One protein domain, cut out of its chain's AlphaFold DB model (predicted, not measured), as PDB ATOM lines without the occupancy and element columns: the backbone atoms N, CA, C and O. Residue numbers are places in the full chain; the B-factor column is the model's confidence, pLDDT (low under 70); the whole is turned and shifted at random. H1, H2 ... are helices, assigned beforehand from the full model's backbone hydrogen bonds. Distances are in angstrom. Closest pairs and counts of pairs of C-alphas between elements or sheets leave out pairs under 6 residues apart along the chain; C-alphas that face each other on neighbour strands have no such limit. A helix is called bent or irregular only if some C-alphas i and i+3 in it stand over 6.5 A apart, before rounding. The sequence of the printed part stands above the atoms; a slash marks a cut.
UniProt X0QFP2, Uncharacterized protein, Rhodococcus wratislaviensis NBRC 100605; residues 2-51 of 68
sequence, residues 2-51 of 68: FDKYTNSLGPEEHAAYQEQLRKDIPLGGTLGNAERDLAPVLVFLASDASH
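What this domain is: This is residues 2 to 51 of the 68 residues of an uncharacterized protein of Rhodococcus wratislaviensis NBRC 100605 (UniProt X0QFP2). An extended, open chain of three helices that do not close into a body: the longest, H2, makes one end region with the small helix H1 folded back near it, and H3 sticks out as an arm toward the other end. H1 and H2 make a loose hook, with the gap between them mostly open, and residues 25 to 33 lead from H2 to the arm, of which residues 32 to 51, with H3 in them, stand free. The printed part has 50 residues with three named helices, in the order H1, H2, H3 along the chain, and no named strand; its class is all helix. The whole is extended, with a radius of gyration of the C-alphas of 15.3 A, and the C-alphas span 47 by 22 by 12 A along their three main axes, the outline of a rod.

Where its parts are: Begin with H2, the longest helix, residues 11 to 24, 14 residues. Find C-alpha 11 at (-14.122, 25.330, -52.406); from there the helix runs to C-alpha 24 at (-25.205, 23.444, -35.751), 20.1 A from first to last C-alpha, and you will see x fall and z rise between these two points. Go back along the chain to find H1, residues 2 to 6, a helix of 5 residues, from C-alpha 2 at (-19.050, 37.452, -42.278) to C-alpha 6, with 6.4 A between those C-alphas. Then go forward past H2 to H3, residues 34 to 46, 13 residues, which begins at C-alpha 34, at (-30.827, 40.438, -40.548), and ends at C-alpha 46, at (-40.186, 47.508, -29.517), 16.1 A from first to last C-alpha. Look at C-alphas 37 and 40 in H3: they are 6.6 A apart, where about 5 A is found in a regular helix, and H3 is irregular, but only just; its line is a rough one.

How they stand to each other: Stay with H2 and look outward from it. H1 is close but not clearly touching H2, with 1 pair of C-alphas within 8 A; their closest C-alphas are those of Thr 6 and His 14, 6.9 A apart. Centre to centre, H1 and H2 are 13.2 A apart, and their link, 4 residues between them, is tight. Now look from H2 to H3: the two are apart, although they follow each other in the chain, and the 9 residues between them make a short link. H1 and H3 are apart as well. On the backbone, each O i to N i+4 pair inside H1 and H2 is within hydrogen-bond range. In H3, 6 of 9 such pairs are within hydrogen-bond range, and 6 of 10 O i to N i+3 pairs are within range.

The domain as a whole: To measure the whole, find C-alpha 12 of Glu and C-alpha 51 of His: they are the two farthest apart in the domain, at 47.6 A. From the first printed C-alpha, that of Phe 2, to the last, that of His 51, the distance is 33.5 A. Residues 23 to 28, of which 23 and 24 belong to H2, stand free, and so do residues 32 to 51, of which 34 to 46 belong to H3. The printed part has no cut, and neither link is long. Read the B-factor column for the model's confidence: the mean pLDDT of the printed part is 94.7, and no printed residue is under 70. H1 has a mean pLDDT of 82, H2 of 95 and H3 of 98.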
ATOM      1  N   PHE A   2     -18.825  38.876 -42.032       76.50
ATOM      2  CA  PHE A   2     -19.050  37.452 -42.278       76.50
ATOM      3  C   PHE A   2     -18.878  37.053 -43.747       76.50
ATOM      4  O   PHE A   2     -18.064  36.188 -44.037       76.50
ATOM      5  N   ASP A   3     -19.497  37.785 -44.676       80.69
ATOM      6  CA  ASP A   3     -19.352  37.507 -46.115       80.69
ATOM      7  C   ASP A   3     -17.895  37.559 -46.576       80.69
ATOM      8  O   ASP A   3     -17.471  36.794 -47.429       80.69
ATOM      9  N   LYS A   4     -17.085  38.431 -45.964       84.62
ATOM     10  CA  LYS A   4     -15.650  38.513 -46.252       84.62
ATOM     11  C   LYS A   4     -14.915  37.230 -45.848       84.62
ATOM     12  O   LYS A   4     -13.994  36.836 -46.551       84.62
ATOM     13  N   TYR A   5     -15.309  36.607 -44.738       86.75
ATOM     14  CA  TYR A   5     -14.748  35.336 -44.288       86.75
ATOM     15  C   TYR A   5     -15.184  34.193 -45.208       86.75
ATOM     16  O   TYR A   5     -14.324  33.512 -45.756       86.75
ATOM     17  N   THR A   6     -16.484  34.036 -45.469       83.88
ATOM     18  CA  THR A   6     -16.985  32.969 -46.350       83.88
ATOM     19  C   THR A   6     -16.425  33.084 -47.767       83.88
ATOM     20  O   THR A   6     -16.041  32.076 -48.348       83.88
ATOM     21  N   ASN A   7     -16.282  34.307 -48.290       88.69
ATOM     22  CA  ASN A   7     -15.687  34.555 -49.607       88.69
ATOM     23  C   ASN A   7     -14.168  34.321 -49.657       88.69
ATOM     24  O   ASN A   7     -13.603  34.293 -50.748       88.69
ATOM     25  N   SER A   8     -13.493  34.202 -48.509       91.12
ATOM     26  CA  SER A   8     -12.051  33.919 -48.449       91.12
ATOM     27  C   SER A   8     -11.713  32.426 -48.436       91.12
ATOM     28  O   SER A   8     -10.545  32.081 -48.593       91.12
ATOM     29  N   LEU A   9     -12.717  31.558 -48.264       92.19
ATOM     30  CA  LEU A   9     -12.539  30.108 -48.188       92.19
ATOM     31  C   LEU A   9     -12.352  29.488 -49.576       92.19
ATOM     32  O   LEU A   9     -13.022  29.866 -50.542       92.19
ATOM     33  N   GLY A  10     -11.485  28.479 -49.659       94.81
ATOM     34  CA  GLY A  10     -11.411  27.606 -50.829       94.81
ATOM     35  C   GLY A  10     -12.679  26.746 -50.989       94.81
ATOM     36  O   GLY A  10     -13.468  26.619 -50.051       94.81
ATOM     37  N   PRO A  11     -12.898  26.098 -52.149       94.00
ATOM     38  CA  PRO A  11     -14.122  25.330 -52.406       94.00
ATOM     39  C   PRO A  11     -14.387  24.198 -51.400       94.00
ATOM     40  O   PRO A  11     -15.526  24.013 -50.969       94.00
ATOM     41  N   GLU A  12     -13.348  23.458 -51.001       95.44
ATOM     42  CA  GLU A  12     -13.476  22.377 -50.012       95.44
ATOM     43  C   GLU A  12     -13.767  22.916 -48.609       95.44
ATOM     44  O   GLU A  12     -14.662  22.418 -47.925       95.44
ATOM     45  N   GLU A  13     -13.067  23.974 -48.202       94.50
ATOM     46  CA  GLU A  13     -13.281  24.639 -46.915       94.50
ATOM     47  C   GLU A  13     -14.694  25.220 -46.828       94.50
ATOM     48  O   GLU A  13     -15.362  25.095 -45.804       94.50
ATOM     49  N   HIS A  14     -15.187  25.795 -47.927       93.00
ATOM     50  CA  HIS A  14     -16.546  26.303 -48.013       93.00
ATOM     51  C   HIS A  14     -17.573  25.172 -47.871       93.00
ATOM     52  O   HIS A  14     -18.542  25.313 -47.128       93.00
ATOM     53  N   ALA A  15     -17.371  24.031 -48.536       94.12
ATOM     54  CA  ALA A  15     -18.270  22.884 -48.416       94.12
ATOM     55  C   ALA A  15     -18.287  22.309 -46.988       94.12
ATOM     56  O   ALA A  15     -19.362  22.058 -46.441       94.12
ATOM     57  N   ALA A  16     -17.113  22.161 -46.365       95.81
ATOM     58  CA  ALA A  16     -16.992  21.710 -44.982       95.81
ATOM     59  C   ALA A  16     -17.667  22.684 -44.006       95.81
ATOM     60  O   ALA A  16     -18.375  22.262 -43.092       95.81
ATOM     61  N   TYR A  17     -17.508  23.988 -44.234       93.94
ATOM     62  CA  TYR A  17     -18.142  25.024 -43.430       93.94
ATOM     63  C   TYR A  17     -19.674  24.988 -43.529       93.94
ATOM     64  O   TYR A  17     -20.359  25.028 -42.510       93.94
ATOM     65  N   GLN A  18     -20.228  24.843 -44.738       93.75
ATOM     66  CA  GLN A  18     -21.678  24.716 -44.932       93.75
ATOM     67  C   GLN A  18     -22.239  23.453 -44.270       93.75
ATOM     68  O   GLN A  18     -23.319  23.481 -43.684       93.75
ATOM     69  N   GLU A  19     -21.505  22.343 -44.330       96.50
ATOM     70  CA  GLU A  19     -21.904  21.111 -43.652       96.50
ATOM     71  C   GLU A  19     -21.888  21.261 -42.126       96.50
ATOM     72  O   GLU A  19     -22.760  20.726 -41.443       96.50
ATOM     73  N   GLN A  20     -20.936  22.023 -41.585       96.06
ATOM     74  CA  GLN A  20     -20.912  22.342 -40.162       96.06
ATOM     75  C   GLN A  20     -22.132  23.186 -39.760       96.06
ATOM     76  O   GLN A  20     -22.834  22.830 -38.816       96.06
ATOM     77  N   LEU A  21     -22.463  24.231 -40.526       95.62
ATOM     78  CA  LEU A  21     -23.651  25.055 -40.267       95.62
ATOM     79  C   LEU A  21     -24.957  24.250 -40.301       95.62
ATOM     80  O   LEU A  21     -25.839  24.495 -39.483       95.62
ATOM     81  N   ARG A  22     -25.082  23.259 -41.192       96.62
ATOM     82  CA  ARG A  22     -26.257  22.368 -41.232       96.62
ATOM     83  C   ARG A  22     -26.429  21.518 -39.983       96.62
ATOM     84  O   ARG A  22     -27.557  21.162 -39.654       96.62
ATOM     85  N   LYS A  23     -25.331  21.169 -39.316       97.19
ATOM     86  CA  LYS A  23     -25.359  20.408 -38.061       97.19
ATOM     87  C   LYS A  23     -25.674  21.310 -36.875       97.19
ATOM     88  O   LYS A  23     -26.418  20.897 -35.991       97.19
ATOM     89  N   ASP A  24     -25.128  22.522 -36.884       97.06
ATOM     90  CA  ASP A  24     -25.205  23.444 -35.751       97.06
ATOM     91  C   ASP A  24     -26.493  24.279 -35.738       97.06
ATOM     92  O   ASP A  24     -26.954  24.655 -34.663       97.06
ATOM     93  N   ILE A  25     -27.090  24.567 -36.902       97.88
ATOM     94  CA  ILE A  25     -28.282  25.419 -37.043       97.88
ATOM     95  C   ILE A  25     -29.467  24.575 -37.543       97.88
ATOM     96  O   ILE A  25     -29.607  24.364 -38.752       97.88
ATOM     97  N   PRO A  26     -30.361  24.108 -36.648       97.50
ATOM     98  CA  PRO A  26     -31.469  23.227 -37.014       97.50
ATOM     99  C   PRO A  26     -32.394  23.784 -38.101       97.50
ATOM    100  O   PRO A  26     -32.828  23.052 -38.993       97.50
ATOM    101  N   LEU A  27     -32.718  25.078 -38.045       97.25
ATOM    102  CA  LEU A  27     -33.593  25.710 -39.025       97.25
ATOM    103  C   LEU A  27     -32.778  26.267 -40.191       97.25
ATOM    104  O   LEU A  27     -32.105  27.286 -40.080       97.25
ATOM    105  N   GLY A  28     -32.876  25.599 -41.337       93.69
ATOM    106  CA  GLY A  28     -32.289  26.056 -42.597       93.69
ATOM    107  C   GLY A  28     -30.784  25.823 -42.737       93.69
ATOM    108  O   GLY A  28     -30.285  25.951 -43.853       93.69
ATOM    109  N   GLY A  29     -30.065  25.460 -41.668       95.88
ATOM    110  CA  GLY A  29     -28.653  25.070 -41.737       95.88
ATOM    111  C   GLY A  29     -27.715  26.159 -42.252       95.88
ATOM    112  O   GLY A  29     -26.690  25.851 -42.853       95.88
ATOM    113  N   THR A  30     -28.102  27.425 -42.100       94.25
ATOM    114  CA  THR A  30     -27.383  28.597 -42.616       94.25
ATOM    115  C   THR A  30     -27.537  29.765 -41.650       94.25
ATOM    116  O   THR A  30     -28.412  29.757 -40.785       94.25
ATOM    117  N   LEU A  31     -26.691  30.786 -41.793       92.81
ATOM    118  CA  LEU A  31     -26.865  32.025 -41.041       92.81
ATOM    119  C   LEU A  31     -28.127  32.768 -41.477       92.81
ATOM    120  O   LEU A  31     -28.465  32.809 -42.661       92.81
ATOM    121  N   GLY A  32     -28.784  33.397 -40.505       93.69
ATOM    122  CA  GLY A  32     -29.953  34.227 -40.750       93.69
ATOM    123  C   GLY A  32     -29.628  35.505 -41.524       93.69
ATOM    124  O   GLY A  32     -28.522  36.047 -41.474       93.69
ATOM    125  N   ASN A  33     -30.638  36.020 -42.213       94.81
ATOM    126  CA  ASN A  33     -30.648  37.341 -42.812       94.81
ATOM    127  C   ASN A  33     -31.189  38.363 -41.799       94.81
ATOM    128  O   ASN A  33     -32.275  38.190 -41.252       94.81
ATOM    129  N   ALA A  34     -30.460  39.457 -41.570       95.00
ATOM    130  CA  ALA A  34     -30.827  40.438 -40.548       95.00
ATOM    131  C   ALA A  34     -32.197  41.100 -40.795       95.00
ATOM    132  O   ALA A  34     -32.958  41.305 -39.852       95.00
ATOM    133  N   GLU A  35     -32.535  41.411 -42.045       97.12
ATOM    134  CA  GLU A  35     -33.802  42.068 -42.383       97.12
ATOM    135  C   GLU A  35     -34.982  41.102 -42.303       97.12
ATOM    136  O   GLU A  35     -36.049  41.463 -41.812       97.12
ATOM    137  N   ARG A  36     -34.798  39.864 -42.765       97.31
ATOM    138  CA  ARG A  36     -35.876  38.874 -42.807       97.31
ATOM    139  C   ARG A  36     -36.105  38.195 -41.461       97.31
ATOM    140  O   ARG A  36     -37.251  37.974 -41.086       97.31
ATOM    141  N   ASP A  37     -35.028  37.843 -40.766       97.56
ATOM    142  CA  ASP A  37     -35.090  36.928 -39.628       97.56
ATOM    143  C   ASP A  37     -34.973  37.677 -38.284       97.56
ATOM    144  O   ASP A  37     -35.674  37.328 -37.337       97.56
ATOM    145  N   LEU A  38     -34.159  38.744 -38.195       97.81
ATOM    146  CA  LEU A  38     -33.975  39.514 -36.952       97.81
ATOM    147  C   LEU A  38     -34.915  40.720 -36.832       97.81
ATOM    148  O   LEU A  38     -35.515  40.927 -35.776       97.81
ATOM    149  N   ALA A  39     -35.054  41.525 -37.888       98.50
ATOM    150  CA  ALA A  39     -35.808  42.776 -37.818       98.50
ATOM    151  C   ALA A  39     -37.266  42.606 -37.338       98.50
ATOM    152  O   ALA A  39     -37.684  43.400 -36.492       98.50
ATOM    153  N   PRO A  40     -38.036  41.576 -37.750       98.50
ATOM    154  CA  PRO A  40     -39.396  41.384 -37.243       98.50
ATOM    155  C   PRO A  40     -39.451  41.135 -35.730       98.50
ATOM    156  O   PRO A  40     -40.370  41.603 -35.059       98.50
ATOM    157  N   VAL A  41     -38.448  40.446 -35.173       98.44
ATOM    158  CA  VAL A  41     -38.354  40.207 -33.726       98.44
ATOM    159  C   VAL A  41     -38.049  41.507 -32.984       98.44
ATOM    160  O   VAL A  41     -38.638  41.769 -31.937       98.44
ATOM    161  N   LEU A  42     -37.185  42.361 -33.542       98.44
ATOM    162  CA  LEU A  42     -36.915  43.685 -32.974       98.44
ATOM    163  C   LEU A  42     -38.162  44.575 -32.992       98.44
ATOM    164  O   LEU A  42     -38.433  45.255 -32.007       98.44
ATOM    165  N   VAL A  43     -38.953  44.530 -34.069       98.56
ATOM    166  CA  VAL A  43     -40.242  45.236 -34.144       98.56
ATOM    167  C   VAL A  43     -41.203  44.732 -33.065       98.56
ATOM    168  O   VAL A  43     -41.814  45.550 -32.382       98.56
ATOM    169  N   PHE A  44     -41.304  43.414 -32.856       98.44
ATOM    170  CA  PHE A  44     -42.102  42.846 -31.765       98.44
ATOM    171  C   PHE A  44     -41.651  43.374 -30.397       98.44
ATOM    172  O   PHE A  44     -42.484  43.875 -29.644       98.44
ATOM    173  N   LEU A  45     -40.346  43.313 -30.102       98.25
ATOM    174  CA  LEU A  45     -39.782  43.744 -28.816       98.25
ATOM    175  C   LEU A  45     -39.916  45.253 -28.561       98.25
ATOM    176  O   LEU A  45     -39.936  45.675 -27.407       98.25
ATOM    177  N   ALA A  46     -39.982  46.065 -29.617       98.31
ATOM    178  CA  ALA A  46     -40.186  47.508 -29.517       98.31
ATOM    179  C   ALA A  46     -41.671  47.910 -29.429       98.31
ATOM    180  O   ALA A  46     -41.974  49.083 -29.223       98.31
ATOM    181  N   SER A  47     -42.594  46.963 -29.621       98.69
ATOM    182  CA  SER A  47     -44.037  47.212 -29.640       98.69
ATOM    183  C   SER A  47     -44.700  46.937 -28.286       98.69
ATOM    184  O   SER A  47     -44.169  46.216 -27.444       98.69
ATOM    185  N   ASP A  48     -45.939  47.402 -28.117       98.62
ATOM    186  CA  ASP A  48     -46.757  47.086 -26.936       98.62
ATOM    187  C   ASP A  48     -47.066  45.582 -26.794       98.62
ATOM    188  O   ASP A  48     -47.444  45.105 -25.717       98.62
ATOM    189  N   ALA A  49     -46.876  44.794 -27.859       98.50
ATOM    190  CA  ALA A  49     -47.102  43.352 -27.830       98.50
ATOM    191  C   ALA A  49     -46.161  42.628 -26.851       98.50
ATOM    192  O   ALA A  49     -46.509  41.560 -26.345       98.50
ATOM    193  N   SER A  50     -45.000  43.208 -26.535       98.38
ATOM    194  CA  SER A  50     -44.045  42.650 -25.576       98.38
ATOM    195  C   SER A  50     -44.115  43.282 -24.183       98.38
ATOM    196  O   SER A  50     -43.244  42.989 -23.369       98.38
ATOM    197  N   HIS A  51     -45.127  44.100 -23.856       98.25
ATOM    198  CA  HIS A  51     -45.160  44.886 -22.605       98.25
ATOM    199  C   HIS A  51     -45.013  44.065 -21.306       98.25
ATOM    200  O   HIS A  51     -44.580  44.601 -20.288       98.25
TER     201      HIS A  51